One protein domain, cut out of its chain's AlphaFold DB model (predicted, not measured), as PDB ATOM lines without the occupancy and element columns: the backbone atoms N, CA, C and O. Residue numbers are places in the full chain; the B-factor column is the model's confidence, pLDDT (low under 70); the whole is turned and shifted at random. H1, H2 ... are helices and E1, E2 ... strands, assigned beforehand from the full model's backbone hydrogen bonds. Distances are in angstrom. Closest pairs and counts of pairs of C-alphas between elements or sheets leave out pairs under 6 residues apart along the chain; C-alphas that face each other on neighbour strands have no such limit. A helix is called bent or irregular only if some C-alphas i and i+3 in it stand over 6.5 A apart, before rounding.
ATOM      1  N   MET A   3     280.810 295.154 292.418       95.88
ATOM      2  CA  MET A   3     279.387 294.865 292.601       95.88
ATOM      3  C   MET A   3     278.723 295.857 293.553       95.88
ATOM      4  O   MET A   3     279.320 296.320 294.521       95.88
ATOM      5  N   VAL A   4     277.466 296.186 293.255       95.62
ATOM      6  CA  VAL A   4     276.624 297.076 294.062       95.62
ATOM      7  C   VAL A   4     275.276 296.374 294.246       95.62
ATOM      8  O   VAL A   4     274.400 296.502 293.381       95.62
ATOM      9  N   PRO A   5     275.105 295.539 295.288       94.81
ATOM     10  CA  PRO A   5     273.851 294.832 295.503       94.81
ATOM     11  C   PRO A   5     272.721 295.833 295.744       94.81
ATOM     12  O   PRO A   5     272.836 296.750 296.554       94.81
ATOM     13  N   SER A   6     271.597 295.639 295.050       95.50
ATOM     14  CA  SER A   6     270.398 296.460 295.267       95.50
ATOM     15  C   SER A   6     269.361 295.806 296.179       95.50
ATOM     16  O   SER A   6     268.305 296.384 296.427       95.50
ATOM     17  N   THR A   7     269.641 294.604 296.679       95.62
ATOM     18  CA  THR A   7     268.792 293.846 297.605       95.62
ATOM     19  C   THR A   7     269.617 293.389 298.805       95.62
ATOM     20  O   THR A   7     270.825 293.211 298.700       95.62
ATOM     21  N   ALA A   8     268.960 293.192 299.947       95.19
ATOM     22  CA  ALA A   8     269.581 292.676 301.165       95.19
ATOM     23  C   ALA A   8     269.183 291.205 301.355       95.19
ATOM     24  O   ALA A   8     268.333 290.900 302.188       95.19
ATOM     25  N   GLY A   9     269.736 290.324 300.516       91.56
ATOM     26  CA  GLY A   9     269.433 288.889 300.532       91.56
ATOM     27  C   GLY A   9     270.587 288.015 300.062       91.56
ATOM     28  O   GLY A   9     271.327 287.473 300.882       91.56
ATOM     29  N   SER A  10     270.749 287.919 298.740       89.12
ATOM     30  CA  SER A  10     271.531 286.857 298.096       89.12
ATOM     31  C   SER A  10     273.015 286.819 298.460       89.12
ATOM     32  O   SER A  10     273.613 285.750 298.412       89.12
ATOM     33  N   GLY A  11     273.637 287.962 298.767       91.00
ATOM     34  CA  GLY A  11     275.074 288.018 299.058       91.00
ATOM     35  C   GLY A  11     275.983 287.680 297.874       91.00
ATOM     36  O   GLY A  11     277.176 287.431 298.050       91.00
ATOM     37  N   ALA A  12     275.429 287.632 296.658       92.56
ATOM     38  CA  ALA A  12     276.169 287.287 295.444       92.56
ATOM     39  C   ALA A  12     277.331 288.258 295.164       92.56
ATOM     40  O   ALA A  12     278.278 287.913 294.469       92.56
ATOM     41  N   ASP A  13     277.271 289.455 295.741       93.94
ATOM     42  CA  ASP A  13     278.275 290.508 295.666       93.94
ATOM     43  C   ASP A  13     279.536 290.264 296.502       93.94
ATOM     44  O   ASP A  13     280.497 291.017 296.374       93.94
ATOM     45  N   ILE A  14     279.570 289.223 297.334       93.38
ATOM     46  CA  ILE A  14     280.762 288.885 298.129       93.38
ATOM     47  C   ILE A  14     281.105 287.394 298.137       93.38
ATOM     48  O   ILE A  14     282.134 287.003 298.687       93.38
ATOM     49  N   THR A  15     280.260 286.549 297.547       92.19
ATOM     50  CA  THR A  15     280.457 285.096 297.570       92.19
ATOM     51  C   THR A  15     281.208 284.594 296.337       92.19
ATOM     52  O   THR A  15     281.275 285.245 295.298       92.19
ATOM     53  N   GLN A  16     281.752 283.382 296.440       90.44
ATOM     54  CA  GLN A  16     282.395 282.658 295.335       90.44
ATOM     55  C   GLN A  16     281.415 281.809 294.499       90.44
ATOM     56  O   GLN A  16     281.848 280.924 293.753       90.44
ATOM     57  N   PHE A  17     280.106 282.030 294.663       91.06
ATOM     58  CA  PHE A  17     279.044 281.237 294.051       91.06
ATOM     59  C   PHE A  17     278.374 281.999 292.912       91.06
ATOM     60  O   PHE A  17     277.972 283.149 293.067       91.06
ATOM     61  N   ALA A  18     278.161 281.320 291.789       91.50
ATOM     62  CA  ALA A  18     277.251 281.778 290.749       91.50
ATOM     63  C   ALA A  18     276.234 280.681 290.444       91.50
ATOM     64  O   ALA A  18     276.604 279.546 290.142       91.50
ATOM     65  N   VAL A  19     274.947 281.019 290.518       89.25
ATOM     66  CA  VAL A  19     273.851 280.105 290.185       89.25
ATOM     67  C   VAL A  19     273.285 280.495 288.827       89.25
ATOM     68  O   VAL A  19     272.823 281.619 288.642       89.25
ATOM     69  N   ILE A  20     273.317 279.563 287.877       90.69
ATOM     70  CA  ILE A  20     272.824 279.755 286.511       90.69
ATOM     71  C   ILE A  20     271.742 278.719 286.239       90.69
ATOM     72  O   ILE A  20     271.923 277.529 286.486       90.69
ATOM     73  N   VAL A  21     270.605 279.166 285.718       90.12
ATOM     74  CA  VAL A  21     269.510 278.281 285.319       90.12
ATOM     75  C   VAL A  21     269.703 277.867 283.862       90.12
ATOM     76  O   VAL A  21     269.737 278.720 282.978       90.12
ATOM     77  N   ASP A  22     269.798 276.562 283.606       90.75
ATOM     78  CA  ASP A  22     269.666 276.006 282.260       90.75
ATOM     79  C   ASP A  22     268.183 275.741 281.983       90.75
ATOM     80  O   ASP A  22     267.621 274.734 282.422       90.75
ATOM     81  N   SER A  23     267.544 276.655 281.255       90.19
ATOM     82  CA  SER A  23     266.120 276.563 280.914       90.19
ATOM     83  C   SER A  23     265.789 275.420 279.952       90.19
ATOM     84  O   SER A  23     264.632 275.021 279.878       90.19
ATOM     85  N   LEU A  24     266.756 274.874 279.208       92.50
ATOM     86  CA  LEU A  24     266.498 273.725 278.333       92.50
ATOM     87  C   LEU A  24     266.478 272.434 279.145       92.50
ATOM     88  O   LEU A  24     265.593 271.600 278.972       92.50
ATOM     89  N   ARG A  25     267.446 272.281 280.048       90.19
ATOM     90  CA  ARG A  25     267.563 271.097 280.907       90.19
ATOM     91  C   ARG A  25     266.723 271.187 282.183       90.19
ATOM     92  O   ARG A  25     266.605 270.189 282.882       90.19
ATOM     93  N   GLN A  26     266.147 272.355 282.476       90.12
ATOM     94  CA  GLN A  26     265.382 272.648 283.693       90.12
ATOM     95  C   GLN A  26     266.181 272.371 284.979       90.12
ATOM     96  O   GLN A  26     265.649 271.885 285.976       90.12
ATOM     97  N   VAL A  27     267.479 272.692 284.961       87.06
ATOM     98  CA  VAL A  27     268.385 272.490 286.100       87.06
ATOM     99  C   VAL A  27     269.020 273.798 286.553       87.06
ATOM    100  O   VAL A  27     269.357 274.667 285.748       87.06
ATOM    101  N   LYS A  28     269.221 273.922 287.866       85.00
ATOM    102  CA  LYS A  28     270.041 274.977 288.468       85.00
ATOM    103  C   LYS A  28     271.482 274.483 288.558       85.00
ATOM    104  O   LYS A  28     271.759 273.513 289.258       85.00
ATOM    105  N   MET A  29     272.388 275.139 287.847       89.81
ATOM    106  CA  MET A  29     273.823 274.873 287.882       89.81
ATOM    107  C   MET A  29     274.487 275.825 288.874       89.81
ATOM    108  O   MET A  29     274.242 277.029 288.829       89.81
ATOM    109  N   ILE A  30     275.335 275.294 289.752       88.81
ATOM    110  CA  ILE A  30     276.099 276.085 290.721       88.81
ATOM    111  C   ILE A  30     277.569 276.033 290.316       88.81
ATOM    112  O   ILE A  30     278.162 274.959 290.237       88.81
ATOM    113  N   MET A  31     278.154 277.197 290.053       89.50
ATOM    114  CA  MET A  31     279.583 277.361 289.813       89.50
ATOM    115  C   MET A  31     280.251 277.892 291.077       89.50
ATOM    116  O   MET A  31     279.780 278.858 291.673       89.50
ATOM    117  N   MET A  32     281.365 277.270 291.457       90.38
ATOM    118  CA  MET A  32     282.181 277.666 292.603       90.38
ATOM    119  C   MET A  32     283.586 277.990 292.117       90.38
ATOM    120  O   MET A  32     284.274 277.115 291.589       90.38
ATOM    121  N   SER A  33     284.018 279.240 292.261       91.00
ATOM    122  CA  SER A  33     285.385 279.637 291.921       91.00
ATOM    123  C   SER A  33     285.790 280.901 292.658       91.00
ATOM    124  O   SER A  33     285.036 281.869 292.714       91.00
ATOM    125  N   LYS A  34     287.037 280.942 293.136       89.06
ATOM    126  CA  LYS A  34     287.617 282.145 293.746       89.06
ATOM    127  C   LYS A  34     287.660 283.331 292.780       89.06
ATOM    128  O   LYS A  34     287.592 284.466 293.227       89.06
ATOM    129  N   SER A  35     287.717 283.080 291.471       92.38
ATOM    130  CA  SER A  35     287.660 284.129 290.446       92.38
ATOM    131  C   SER A  35     286.298 284.829 290.361       92.38
ATOM    132  O   SER A  35     286.198 285.852 289.692       92.38
ATOM    133  N   LEU A  36     285.252 284.273 290.987       91.69
ATOM    134  CA  LEU A  36     283.919 284.881 291.042       91.69
ATOM    135  C   LEU A  36     283.761 285.859 292.206       91.69
ATOM    136  O   LEU A  36     282.803 286.623 292.199       91.69
ATOM    137  N   VAL A  37     284.680 285.861 293.176       93.50
ATOM    138  CA  VAL A  37     284.634 286.815 294.288       93.50
ATOM    139  C   VAL A  37     284.893 288.218 293.733       93.50
ATOM    140  O   VAL A  37     285.923 288.426 293.082       93.50
ATOM    141  N   PRO A  38     283.992 289.191 293.947       93.50
ATOM    142  CA  PRO A  38     284.233 290.560 293.509       93.50
ATOM    143  C   PRO A  38     285.431 291.186 294.224       93.50
ATOM    144  O   PRO A  38     285.639 290.968 295.414       93.50
ATOM    145  N   ASP A  39     286.194 292.015 293.507       95.69
ATOM    146  CA  ASP A  39     287.312 292.766 294.096       95.69
ATOM    147  C   ASP A  39     286.800 293.843 295.061       95.69
ATOM    148  O   ASP A  39     287.457 294.185 296.041       95.69
ATOM    149  N   ILE A  40     285.624 294.404 294.755       95.88
ATOM    150  CA  ILE A  40     284.963 295.444 295.543       95.88
ATOM    151  C   ILE A  40     283.458 295.159 295.562       95.88
ATOM    152  O   ILE A  40     282.838 295.042 294.502       95.88
ATOM    153  N   SER A  41     282.871 295.132 296.759       95.75
ATOM    154  CA  SER A  41     281.422 295.251 296.958       95.75
ATOM    155  C   SER A  41     281.089 296.565 297.658       95.75
ATOM    156  O   SER A  41     281.760 296.952 298.617       95.75
ATOM    157  N   ILE A  42     280.055 297.256 297.174       96.38
ATOM    158  CA  ILE A  42     279.551 298.503 297.754       96.38
ATOM    159  C   ILE A  42     278.116 298.283 298.224       96.38
ATOM    160  O   ILE A  42     277.172 298.305 297.435       96.38
ATOM    161  N   THR A  43     277.949 298.108 299.530       95.06
ATOM    162  CA  THR A  43     276.637 297.973 300.159       95.06
ATOM    163  C   THR A  43     276.096 299.351 300.554       95.06
ATOM    164  O   THR A  43     276.488 299.905 301.578       95.06
ATOM    165  N   ASP A  44     275.179 299.901 299.756       95.81
ATOM    166  CA  ASP A  44     274.481 301.158 300.060       95.81
ATOM    167  C   ASP A  44     273.045 300.871 300.544       95.81
ATOM    168  O   ASP A  44     272.240 300.348 299.777       95.81
ATOM    169  N   PRO A  45     272.653 301.203 301.787       95.31
ATOM    170  CA  PRO A  45     271.291 300.965 302.259       95.31
ATOM    171  C   PRO A  45     270.228 301.842 301.577       95.31
ATOM    172  O   PRO A  45     269.046 301.486 301.598       95.31
ATOM    173  N   LEU A  46     270.600 302.963 300.947       96.19
ATOM    174  CA  LEU A  46     269.647 303.855 300.283       96.19
ATOM    175  C   LEU A  46     268.963 303.175 299.101       96.19
ATOM    176  O   LEU A  46     267.762 303.361 298.901       96.19
ATOM    177  N   VAL A  47     269.664 302.318 298.357       95.31
ATOM    178  CA  VAL A  47     269.056 301.619 297.214       95.31
ATOM    179  C   VAL A  47     267.971 300.629 297.656       95.31
ATOM    180  O   VAL A  47     267.050 300.341 296.886       95.31
ATOM    181  N   LEU A  48     267.999 300.168 298.915       96.00
ATOM    182  CA  LEU A  48     266.981 299.280 299.488       96.00
ATOM    183  C   LEU A  48     265.638 299.986 299.725       96.00
ATOM    184  O   LEU A  48     264.604 299.324 299.844       96.00
ATOM    185  N   THR A  49     265.625 301.321 299.776       96.81
ATOM    186  CA  THR A  49     264.392 302.117 299.919       96.81
ATOM    187  C   THR A  49     263.499 302.029 298.676       96.81
ATOM    188  O   THR A  49     262.289 302.235 298.754       96.81
ATOM    189  N   THR A  50     264.073 301.651 297.529       95.31
ATOM    190  CA  THR A  50     263.355 301.534 296.250       95.31
ATOM    191  C   THR A  50     262.536 300.247 296.130       95.31
ATOM    192  O   THR A  50     261.647 300.159 295.281       95.31
ATOM    193  N   LYS A  51     262.807 299.236 296.965       95.75
ATOM    194  CA  LYS A  51     262.211 297.901 296.827       95.75
ATOM    195  C   LYS A  51     260.796 297.847 297.386       95.75
ATOM    196  O   LYS A  51     260.432 298.585 298.302       95.75
ATOM    197  N   ASP A  52     259.957 297.000 296.802       96.75
ATOM    198  CA  ASP A  52     258.627 296.732 297.334       96.75
ATOM    199  C   ASP A  52     258.695 295.865 298.612       96.75
ATOM    200  O   ASP A  52     259.722 295.231 298.891       96.75
ATOM    201  N   PRO A  53     257.629 295.862 299.431       97.31
ATOM    202  CA  PRO A  53     257.612 295.099 300.676       97.31
ATOM    203  C   PRO A  53     257.772 293.588 300.474       97.31
ATOM    204  O   PRO A  53     258.415 292.943 301.299       97.31
ATOM    205  N   GLN A  54     257.240 293.023 299.384       97.56
ATOM    206  CA  GLN A  54     257.306 291.586 299.122       97.56
ATOM    207  C   GLN A  54     258.737 291.164 298.778       97.56
ATOM    208  O   GLN A  54     259.255 290.218 299.368       97.56
ATOM    209  N   LEU A  55     259.420 291.903 297.899       97.12
ATOM    210  CA  LEU A  55     260.833 291.664 297.608       97.12
ATOM    211  C   LEU A  55     261.713 291.881 298.847       97.12
ATOM    212  O   LEU A  55     262.648 291.114 299.077       97.12
ATOM    213  N   THR A  56     261.407 292.889 299.668       97.62
ATOM    214  CA  THR A  56     262.119 293.137 300.935       97.62
ATOM    215  C   THR A  56     261.973 291.953 301.894       97.62
ATOM    216  O   THR A  56     262.962 291.521 302.481       97.62
ATOM    217  N   ALA A  57     260.765 291.402 302.027       98.06
ATOM    218  CA  ALA A  57     260.513 290.236 302.867       98.06
ATOM    219  C   ALA A  57     261.261 289.005 302.342       98.06
ATOM    220  O   ALA A  57     262.005 288.378 303.090       98.06
ATOM    221  N   ASN A  58     261.126 288.703 301.048       97.75
ATOM    222  CA  ASN A  58     261.753 287.532 300.434       97.75
ATOM    223  C   ASN A  58     263.282 287.583 300.538       97.75
ATOM    224  O   ASN A  58     263.897 286.610 300.957       97.75
ATOM    225  N   SER A  59     263.892 288.726 300.206       97.06
ATOM    226  CA  SER A  59     265.349 288.893 300.304       97.06
ATOM    227  C   SER A  59     265.846 288.834 301.749       97.06
ATOM    228  O   SER A  59     266.832 288.161 302.024       97.06
ATOM    229  N   GLY A  60     265.138 289.448 302.698       97.69
ATOM    230  CA  GLY A  60     265.513 289.352 304.108       97.69
ATOM    231  C   GLY A  60     265.397 287.937 304.679       97.69
ATOM    232  O   GLY A  60     266.226 287.542 305.496       97.69
ATOM    233  N   MET A  61     264.404 287.159 304.236       98.06
ATOM    234  CA  MET A  61     264.266 285.748 304.612       98.06
ATOM    235  C   MET A  61     265.349 284.867 303.979       98.06
ATOM    236  O   MET A  61     265.824 283.947 304.637       98.06
ATOM    237  N   ASP A  62     265.777 285.173 302.754       96.19
ATOM    238  CA  ASP A  62     266.925 284.532 302.098       96.19
ATOM    239  C   ASP A  62     268.221 284.765 302.899       96.19
ATOM    240  O   ASP A  62     268.906 283.820 303.283       96.19
ATOM    241  N   ALA A  63     268.487 286.015 303.303       97.44
ATOM    242  CA  ALA A  63     269.607 286.329 304.196       97.44
ATOM    243  C   ALA A  63     269.509 285.610 305.556       97.44
ATOM    244  O   ALA A  63     270.526 285.200 306.117       97.44
ATOM    245  N   LEU A  64     268.298 285.450 306.104       98.06
ATOM    246  CA  LEU A  64     268.101 284.723 307.360       98.06
ATOM    247  C   LEU A  64     268.434 283.242 307.204       98.06
ATOM    248  O   LEU A  64     269.102 282.680 308.071       98.06
ATOM    249  N   ALA A  65     267.981 282.628 306.108       96.31
ATOM    250  CA  ALA A  65     268.295 281.245 305.785       96.31
ATOM    251  C   ALA A  65     269.812 281.061 305.679       96.31
ATOM    252  O   ALA A  65     270.356 280.230 306.400       96.31
ATOM    253  N   HIS A  66     270.503 281.922 304.924       95.31
ATOM    254  CA  HIS A  66     271.965 281.897 304.827       95.31
ATOM    255  C   HIS A  66     272.655 281.944 306.193       95.31
ATOM    256  O   HIS A  66     273.564 281.159 306.453       95.31
ATOM    257  N   ALA A  67     272.221 282.838 307.085       97.44
ATOM    258  CA  ALA A  67     272.817 282.953 308.410       97.44
ATOM    259  C   ALA A  67     272.570 281.703 309.273       97.44
ATOM    260  O   ALA A  67     273.488 281.219 309.931       97.44
ATOM    261  N   ILE A  68     271.350 281.158 309.263       97.25
ATOM    262  CA  ILE A  68     271.012 279.949 310.030       97.25
ATOM    263  C   ILE A  68     271.787 278.746 309.499       97.25
ATOM    264  O   ILE A  68     272.389 278.019 310.285       97.25
ATOM    265  N   GLU A  69     271.804 278.546 308.184       95.38
ATOM    266  CA  GLU A  69     272.505 277.433 307.545       95.38
ATOM    267  C   GLU A  69     274.011 277.497 307.774       95.38
ATOM    268  O   GLU A  69     274.617 276.479 308.095       95.38
ATOM    269  N   ALA A  70     274.601 278.692 307.685       95.38
ATOM    270  CA  ALA A  70     276.010 278.891 307.993       95.38
ATOM    271  C   ALA A  70     276.333 278.537 309.454       95.38
ATOM    272  O   ALA A  70     277.361 277.918 309.711       95.38
ATOM    273  N   TYR A  71     275.456 278.894 310.399       96.69
ATOM    274  CA  TYR A  71     275.644 278.610 311.827       96.69
ATOM    275  C   TYR A  71     275.544 277.118 312.167       96.69
ATOM    276  O   TYR A  71     276.246 276.630 313.046       96.69
ATOM    277  N   VAL A  72     274.669 276.374 311.484       95.69
ATOM    278  CA  VAL A  72     274.497 274.926 311.718       95.69
ATOM    279  C   VAL A  72     275.340 274.060 310.780       95.69
ATOM    280  O   VAL A  72     275.204 272.836 310.777       95.69
ATOM    281  N   SER A  73     276.193 274.676 309.961       94.81
ATOM    282  CA  SER A  73     277.013 273.962 308.991       94.81
ATOM    283  C   SER A  73     278.089 273.109 309.662       94.81
ATOM    284  O   SER A  73     278.696 273.485 310.662       94.81
ATOM    285  N   VAL A  74     278.422 271.985 309.027       91.88
ATOM    286  CA  VAL A  74     279.587 271.161 309.389       91.88
ATOM    287  C   VAL A  74     280.923 271.893 309.215       91.88
ATOM    288  O   VAL A  74     281.914 271.489 309.816       91.88
ATOM    289  N   ALA A  75     280.963 272.950 308.398       92.12
ATOM    290  CA  ALA A  75     282.144 273.791 308.188       92.12
ATOM    291  C   ALA A  75     282.112 275.095 309.014       92.12
ATOM    292  O   ALA A  75     282.945 275.982 308.804       92.12
ATOM    293  N   ALA A  76     281.161 275.218 309.946       94.50
ATOM    294  CA  ALA A  76     281.079 276.349 310.857       94.50
ATOM    295  C   ALA A  76     282.327 276.450 311.752       94.50
ATOM    296  O   ALA A  76     282.959 275.459 312.126       94.50
ATOM    297  N   ASN A  77     282.703 277.681 312.080       95.44
ATOM    298  CA  ASN A  77     283.801 278.018 312.974       95.44
ATOM    299  C   ASN A  77     283.487 279.320 313.726       95.44
ATOM    300  O   ASN A  77     282.540 280.036 313.407       95.44
ATOM    301  N   PHE A  78     284.334 279.680 314.692       96.81
ATOM    302  CA  PHE A  78     284.079 280.829 315.568       96.81
ATOM    303  C   PHE A  78     283.860 282.165 314.824       96.81
ATOM    304  O   PHE A  78     283.135 283.027 315.326       96.81
ATOM    305  N   LEU A  79     284.466 282.361 313.643       96.81
ATOM    306  CA  LEU A  79     284.269 283.574 312.840       96.81
ATOM    307  C   LEU A  79     282.909 283.555 312.146       96.81
ATOM    308  O   LEU A  79     282.163 284.532 312.236       96.81
ATOM    309  N   THR A  80     282.571 282.450 311.479       96.75
ATOM    310  CA  THR A  80     281.287 282.317 310.778       96.75
ATOM    311  C   THR A  80     280.124 282.372 311.757       96.75
ATOM    312  O   THR A  80     279.126 283.020 311.456       96.75
ATOM    313  N   ASP A  81     280.283 281.801 312.951       97.56
ATOM    314  CA  ASP A  81     279.267 281.821 314.003       97.56
ATOM    315  C   ASP A  81     278.996 283.234 314.507       97.56
ATOM    316  O   ASP A  81     277.843 283.641 314.647       97.56
ATOM    317  N   SER A  82     280.054 284.018 314.736       98.06
ATOM    318  CA  SER A  82     279.930 285.414 315.162       98.06
ATOM    319  C   SER A  82     279.155 286.248 314.136       98.06
ATOM    320  O   SER A  82     278.220 286.980 314.488       98.06
ATOM    321  N   TYR A  83     279.483 286.092 312.849       98.06
ATOM    322  CA  TYR A  83     278.789 286.789 311.768       98.06
ATOM    323  C   TYR A  83     277.346 286.312 311.596       98.06
ATOM    324  O   TYR A  83     276.440 287.145 311.530       98.06
ATOM    325  N   ALA A  84     277.112 285.000 311.603       98.06
ATOM    326  CA  ALA A  84     275.786 284.410 311.480       98.06
ATOM    327  C   ALA A  84     274.858 284.831 312.626       98.06
ATOM    328  O   ALA A  84     273.754 285.318 312.385       98.06
ATOM    329  N   LEU A  85     275.310 284.733 313.879       98.50
ATOM    330  CA  LEU A  85     274.519 285.139 315.043       98.50
ATOM    331  C   LEU A  85     274.209 286.638 315.032       98.50
ATOM    332  O   LEU A  85     273.104 287.043 315.398       98.50
ATOM    333  N   THR A  86     275.158 287.470 314.597       98.69
ATOM    334  CA  THR A  86     274.930 288.913 314.452       98.69
ATOM    335  C   THR A  86     273.904 289.202 313.356       98.69
ATOM    336  O   THR A  86     272.982 289.989 313.578       98.69
ATOM    337  N   ALA A  87     274.000 288.522 312.210       98.56
ATOM    338  CA  ALA A  87     273.028 288.633 311.127       98.56
ATOM    339  C   ALA A  87     271.620 288.213 311.579       98.56
ATOM    340  O   ALA A  87     270.676 288.980 311.407       98.56
ATOM    341  N   ILE A  88     271.479 287.058 312.242       98.69
ATOM    342  CA  ILE A  88     270.199 286.566 312.785       98.69
ATOM    343  C   ILE A  88     269.576 287.607 313.724       98.69
ATOM    344  O   ILE A  88     268.395 287.936 313.593       98.69
ATOM    345  N   ARG A  89     270.365 288.177 314.643       98.75
ATOM    346  CA  ARG A  89     269.891 289.211 315.581       98.75
ATOM    347  C   ARG A  89     269.375 290.444 314.846       98.75
ATOM    348  O   ARG A  89     268.261 290.883 315.122       98.75
ATOM    349  N   LEU A  90     270.139 290.973 313.892       98.69
ATOM    350  CA  LEU A  90     269.728 292.147 313.118       98.69
ATOM    351  C   LEU A  90     268.476 291.868 312.278       98.69
ATOM    352  O   LEU A  90     267.530 292.652 312.327       98.69
ATOM    353  N   ILE A  91     268.423 290.741 311.564       98.69
ATOM    354  CA  ILE A  91     267.274 290.391 310.716       98.69
ATOM    355  C   ILE A  91     266.020 290.230 311.572       98.69
ATOM    356  O   ILE A  91     264.989 290.829 311.265       98.69
ATOM    357  N   SER A  92     266.114 289.497 312.685       98.38
ATOM    358  CA  SER A  92     264.978 289.291 313.589       98.38
ATOM    359  C   SER A  92     264.421 290.609 314.151       98.38
ATOM    360  O   SER A  92     263.208 290.768 314.270       98.38
ATOM    361  N   ALA A  93     265.287 291.591 314.427       98.62
ATOM    362  CA  ALA A  93     264.896 292.886 314.978       98.62
ATOM    363  C   ALA A  93     264.409 293.909 313.930       98.62
ATOM    364  O   ALA A  93     263.628 294.807 314.275       98.62
ATOM    365  N   TYR A  94     264.870 293.820 312.676       98.69
ATOM    366  CA  TYR A  94     264.701 294.892 311.685       98.69
ATOM    367  C   TYR A  94     263.992 294.492 310.390       98.69
ATOM    368  O   TYR A  94     263.486 295.387 309.709       98.69
ATOM    369  N   LEU A  95     263.853 293.204 310.059       98.44
ATOM    370  CA  LEU A  95     263.182 292.792 308.821       98.44
ATOM    371  C   LEU A  95     261.731 293.271 308.771       98.44
ATOM    372  O   LEU A  95     261.339 293.940 307.817       98.44
ATOM    373  N   GLY A  96     260.954 293.026 309.830       98.25
ATOM    374  CA  GLY A  96     259.562 293.485 309.905       98.25
ATOM    375  C   GLY A  96     259.435 295.005 309.752       98.25
ATOM    376  O   GLY A  96     258.571 295.485 309.021       98.25
ATOM    377  N   LYS A  97     260.353 295.771 310.358       98.38
ATOM    378  CA  LYS A  97     260.403 297.240 310.243       98.38
ATOM    379  C   LYS A  97     260.750 297.693 308.818       98.38
ATOM    380  O   LYS A  97     260.154 298.644 308.318       98.38
ATOM    381  N   SER A  98     261.683 297.000 308.166       97.81
ATOM    382  CA  SER A  98     262.120 297.266 306.789       97.81
ATOM    383  C   SER A  98     261.029 296.943 305.761       97.81
ATOM    384  O   SER A  98     260.891 297.653 304.762       97.81
ATOM    385  N   VAL A  99     260.235 295.897 306.005       98.25
ATOM    386  CA  VAL A  99     259.069 295.533 305.184       98.25
ATOM    387  C   VAL A  99     257.935 296.538 305.384       98.25
ATOM    388  O   VAL A  99     257.349 297.000 304.408       98.25
ATOM    389  N   ALA A 100     257.654 296.913 306.637       98.00
ATOM    390  CA  ALA A 100     256.580 297.843 306.974       98.00
ATOM    391  C   ALA A 100     256.842 299.275 306.475       98.00
ATOM    392  O   ALA A 100     255.894 300.002 306.185       98.00
ATOM    393  N   SER A 101     258.108 299.692 306.367       96.62
ATOM    394  CA  SER A 101     258.467 301.033 305.906       96.62
ATOM    395  C   SER A 101     259.677 301.037 304.976       96.62
ATOM    396  O   SER A 101     260.799 300.693 305.354       96.62
ATOM    397  N   LYS A 102     259.460 301.530 303.751       94.69
ATOM    398  CA  LYS A 102     260.521 301.747 302.758       94.69
ATOM    399  C   LYS A 102     261.491 302.862 303.147       94.69
ATOM    400  O   LYS A 102     262.634 302.837 302.710       94.69
ATOM    401  N   THR A 103     261.044 303.817 303.959       93.81
ATOM    402  CA  THR A 103     261.796 305.025 304.327       93.81
ATOM    403  C   THR A 103     262.423 304.945 305.716       93.81
ATOM    404  O   THR A 103     263.099 305.881 306.135       93.81
ATOM    405  N   ASN A 104     262.243 303.835 306.439       97.44
ATOM    406  CA  ASN A 104     262.940 303.605 307.698       97.44
ATOM    407  C   ASN A 104     264.418 303.279 307.430       97.44
ATOM    408  O   ASN A 104     264.790 302.116 307.276       97.44
ATOM    409  N   LEU A 105     265.251 304.321 307.363       97.69
ATOM    410  CA  LEU A 105     266.674 304.206 307.038       97.69
ATOM    411  C   LEU A 105     267.452 303.355 308.044       97.69
ATOM    412  O   LEU A 105     268.340 302.618 307.632       97.69
ATOM    413  N   GLU A 106     267.086 303.387 309.326       98.31
ATOM    414  CA  GLU A 106     267.701 302.532 310.348       98.31
ATOM    415  C   GLU A 106     267.463 301.050 310.030       98.31
ATOM    416  O   GLU A 106     268.389 300.242 310.044       98.31
ATOM    417  N   ALA A 107     266.228 300.686 309.667       98.25
ATOM    418  CA  ALA A 107     265.908 299.314 309.290       98.25
ATOM    419  C   ALA A 107     266.573 298.893 307.971       98.25
ATOM    420  O   ALA A 107     266.970 297.735 307.837       98.25
ATOM    421  N   LYS A 108     266.715 299.808 307.001       97.81
ATOM    422  CA  LYS A 108     267.430 299.526 305.744       97.81
ATOM    423  C   LYS A 108     268.923 299.313 305.983       97.81
ATOM    424  O   LYS A 108     269.464 298.331 305.488       97.81
ATOM    425  N   ASP A 109     269.554 300.163 306.785       98.38
ATOM    426  CA  ASP A 109     270.959 300.028 307.183       98.38
ATOM    427  C   ASP A 109     271.215 298.728 307.960       98.38
ATOM    428  O   ASP A 109     272.120 297.963 307.620       98.38
ATOM    429  N   ALA A 110     270.356 298.407 308.933       98.44
ATOM    430  CA  ALA A 110     270.448 297.161 309.685       98.44
ATOM    431  C   ALA A 110     270.320 295.925 308.778       98.44
ATOM    432  O   ALA A 110     271.114 294.994 308.904       98.44
ATOM    433  N   MET A 111     269.369 295.918 307.838       98.38
ATOM    434  CA  MET A 111     269.198 294.807 306.895       98.38
ATOM    435  C   MET A 111     270.355 294.689 305.900       98.38
ATOM    436  O   MET A 111     270.773 293.573 305.599       98.38
ATOM    437  N   ALA A 112     270.901 295.810 305.419       97.88
ATOM    438  CA  ALA A 112     272.061 295.823 304.532       97.88
ATOM    439  C   ALA A 112     273.281 295.174 305.207       97.88
ATOM    440  O   ALA A 112     273.890 294.254 304.660       97.88
ATOM    441  N   LYS A 113     273.570 295.582 306.449       98.00
ATOM    442  CA  LYS A 113     274.626 294.986 307.280       98.00
ATOM    443  C   LYS A 113     274.359 293.513 307.559       98.00
ATOM    444  O   LYS A 113     275.266 292.696 307.450       98.00
ATOM    445  N   ALA A 114     273.124 293.157 307.900       98.12
ATOM    446  CA  ALA A 114     272.794 291.781 308.233       98.12
ATOM    447  C   ALA A 114     272.939 290.832 307.038       98.12
ATOM    448  O   ALA A 114     273.485 289.745 307.198       98.12
ATOM    449  N   SER A 115     272.507 291.255 305.847       97.44
ATOM    450  CA  SER A 115     272.687 290.482 304.615       97.44
ATOM    451  C   SER A 115     274.165 290.295 304.275       97.44
ATOM    452  O   SER A 115     274.569 289.175 303.968       97.44
ATOM    453  N   LEU A 116     274.982 291.343 304.417       97.06
ATOM    454  CA  LEU A 116     276.430 291.249 304.234       97.06
ATOM    455  C   LEU A 116     277.051 290.228 305.200       97.06
ATOM    456  O   LEU A 116     277.788 289.341 304.781       97.06
ATOM    457  N   LEU A 117     276.723 290.306 306.493       97.69
ATOM    458  CA  LEU A 117     277.241 289.384 307.508       97.69
ATOM    459  C   LEU A 117     276.800 287.935 307.263       97.69
ATOM    460  O   LEU A 117     277.618 287.021 307.370       97.69
ATOM    461  N   ALA A 118     275.532 287.725 306.896       97.19
ATOM    462  CA  ALA A 118     275.009 286.408 306.541       97.19
ATOM    463  C   ALA A 118     275.778 285.803 305.360       97.19
ATOM    464  O   ALA A 118     276.150 284.633 305.390       97.19
ATOM    465  N   ALA A 119     276.072 286.614 304.346       95.31
ATOM    466  CA  ALA A 119     276.787 286.183 303.158       95.31
ATOM    467  C   ALA A 119     278.285 285.925 303.411       95.31
ATOM    468  O   ALA A 119     278.824 284.957 302.875       95.31
ATOM    469  N   ILE A 120     278.949 286.694 304.288       95.44
ATOM    470  CA  ILE A 120     280.319 286.380 304.741       95.44
ATOM    471  C   ILE A 120     280.334 285.025 305.456       95.44
ATOM    472  O   ILE A 120     281.212 284.200 305.191       95.44
ATOM    473  N   ALA A 121     279.361 284.776 306.338       96.12
ATOM    474  CA  ALA A 121     279.246 283.504 307.040       96.12
ATOM    475  C   ALA A 121     279.019 282.346 306.052       96.12
ATOM    476  O   ALA A 121     279.809 281.405 306.023       96.12
ATOM    477  N   ALA A 122     278.013 282.455 305.180       92.44
ATOM    478  CA  ALA A 122     277.664 281.437 304.190       92.44
ATOM    479  C   ALA A 122     278.778 281.166 303.167       92.44
ATOM    480  O   ALA A 122     279.007 280.018 302.790       92.44
ATOM    481  N   SER A 123     279.528 282.191 302.747       92.38
ATOM    482  CA  SER A 123     280.632 282.011 301.795       92.38
ATOM    483  C   SER A 123     281.774 281.151 302.349       92.38
ATOM    484  O   SER A 123     282.540 280.587 301.562       92.38
ATOM    485  N   ASN A 124     281.902 281.065 303.678       91.44
ATOM    486  CA  ASN A 124     282.992 280.367 304.362       91.44
ATOM    487  C   ASN A 124     282.535 279.090 305.084       91.44
ATOM    488  O   ASN A 124     283.319 278.152 305.185       91.44
ATOM    489  N   ALA A 125     281.287 279.037 305.552       90.06
ATOM    490  CA  ALA A 125     280.699 277.856 306.179       90.06
ATOM    491  C   ALA A 125     279.921 276.977 305.187       90.06
ATOM    492  O   ALA A 125     279.531 275.876 305.555       90.06
ATOM    493  N   LEU A 126     279.715 277.412 303.938       82.12
ATOM    494  CA  LEU A 126     278.788 276.789 302.981       82.12
ATOM    495  C   LEU A 126     277.328 276.808 303.488       82.12
ATOM    496  O   LEU A 126     277.040 277.191 304.622       82.12
TER     497      LEU A 126
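What this domain is: This is residues 3 to 126 of the 136 residues of the protein "Fe-ADH domain-containing protein" of Desulfotomaculum aquiferis (UniProt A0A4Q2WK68). Long helices H2, H3 and H4 form an up-and-down bundle; short H1 packs on one end of H4, and the E1-E2 strand hairpin lies near the other, residues 22 to 27 sticking out. The 124 printed residues, elements in order E1, E2, H1, H2, H3, H4, are mostly helix. The whole is compact, radius of gyration of the C-alphas 14.4 A, spanning 39 by 38 by 27 A.

How they stand to each other: E1, residues 17 to 22, and E2, 27 to 32, are antiparallel; N 20 and O 29, 2.9 A apart, are within hydrogen-bond range. H4, residues 105 to 125, touches H3, 78 to 100; closest C-alphas, Ala 87 and Ala 114, 4.3 A. H2, residues 53 to 71, touches H3 at a shallow tilt of 18 degrees, opposite ways; closest C-alphas, Ala 67 and Ala 84, 4.5 A. H1, residues 45 to 50, touches H4's residues 105 to 112 alone; closest C-alphas, Pro 45 and Asp 109, 5.0 A. Every O i to N i+4 pair is within range in H2, 17 of 19 in H3, 16 of 17 in H4, 0 of 2 in H1, where 3 of 3 i+3 pairs are.

Where its parts are: E1 begins at C-alpha 17 (279.044, 281.237, 294.051); H4, 29.9 A, ends at C-alpha 125 (280.699, 277.856, 306.179). H3, 33.5 A, is irregular: C-alphas 93 and 96 are 7.4 A apart.

The domain as a whole: The printed part has no cut; E2 to H1 is a long link; no printed residue is under 70 in pLDDT.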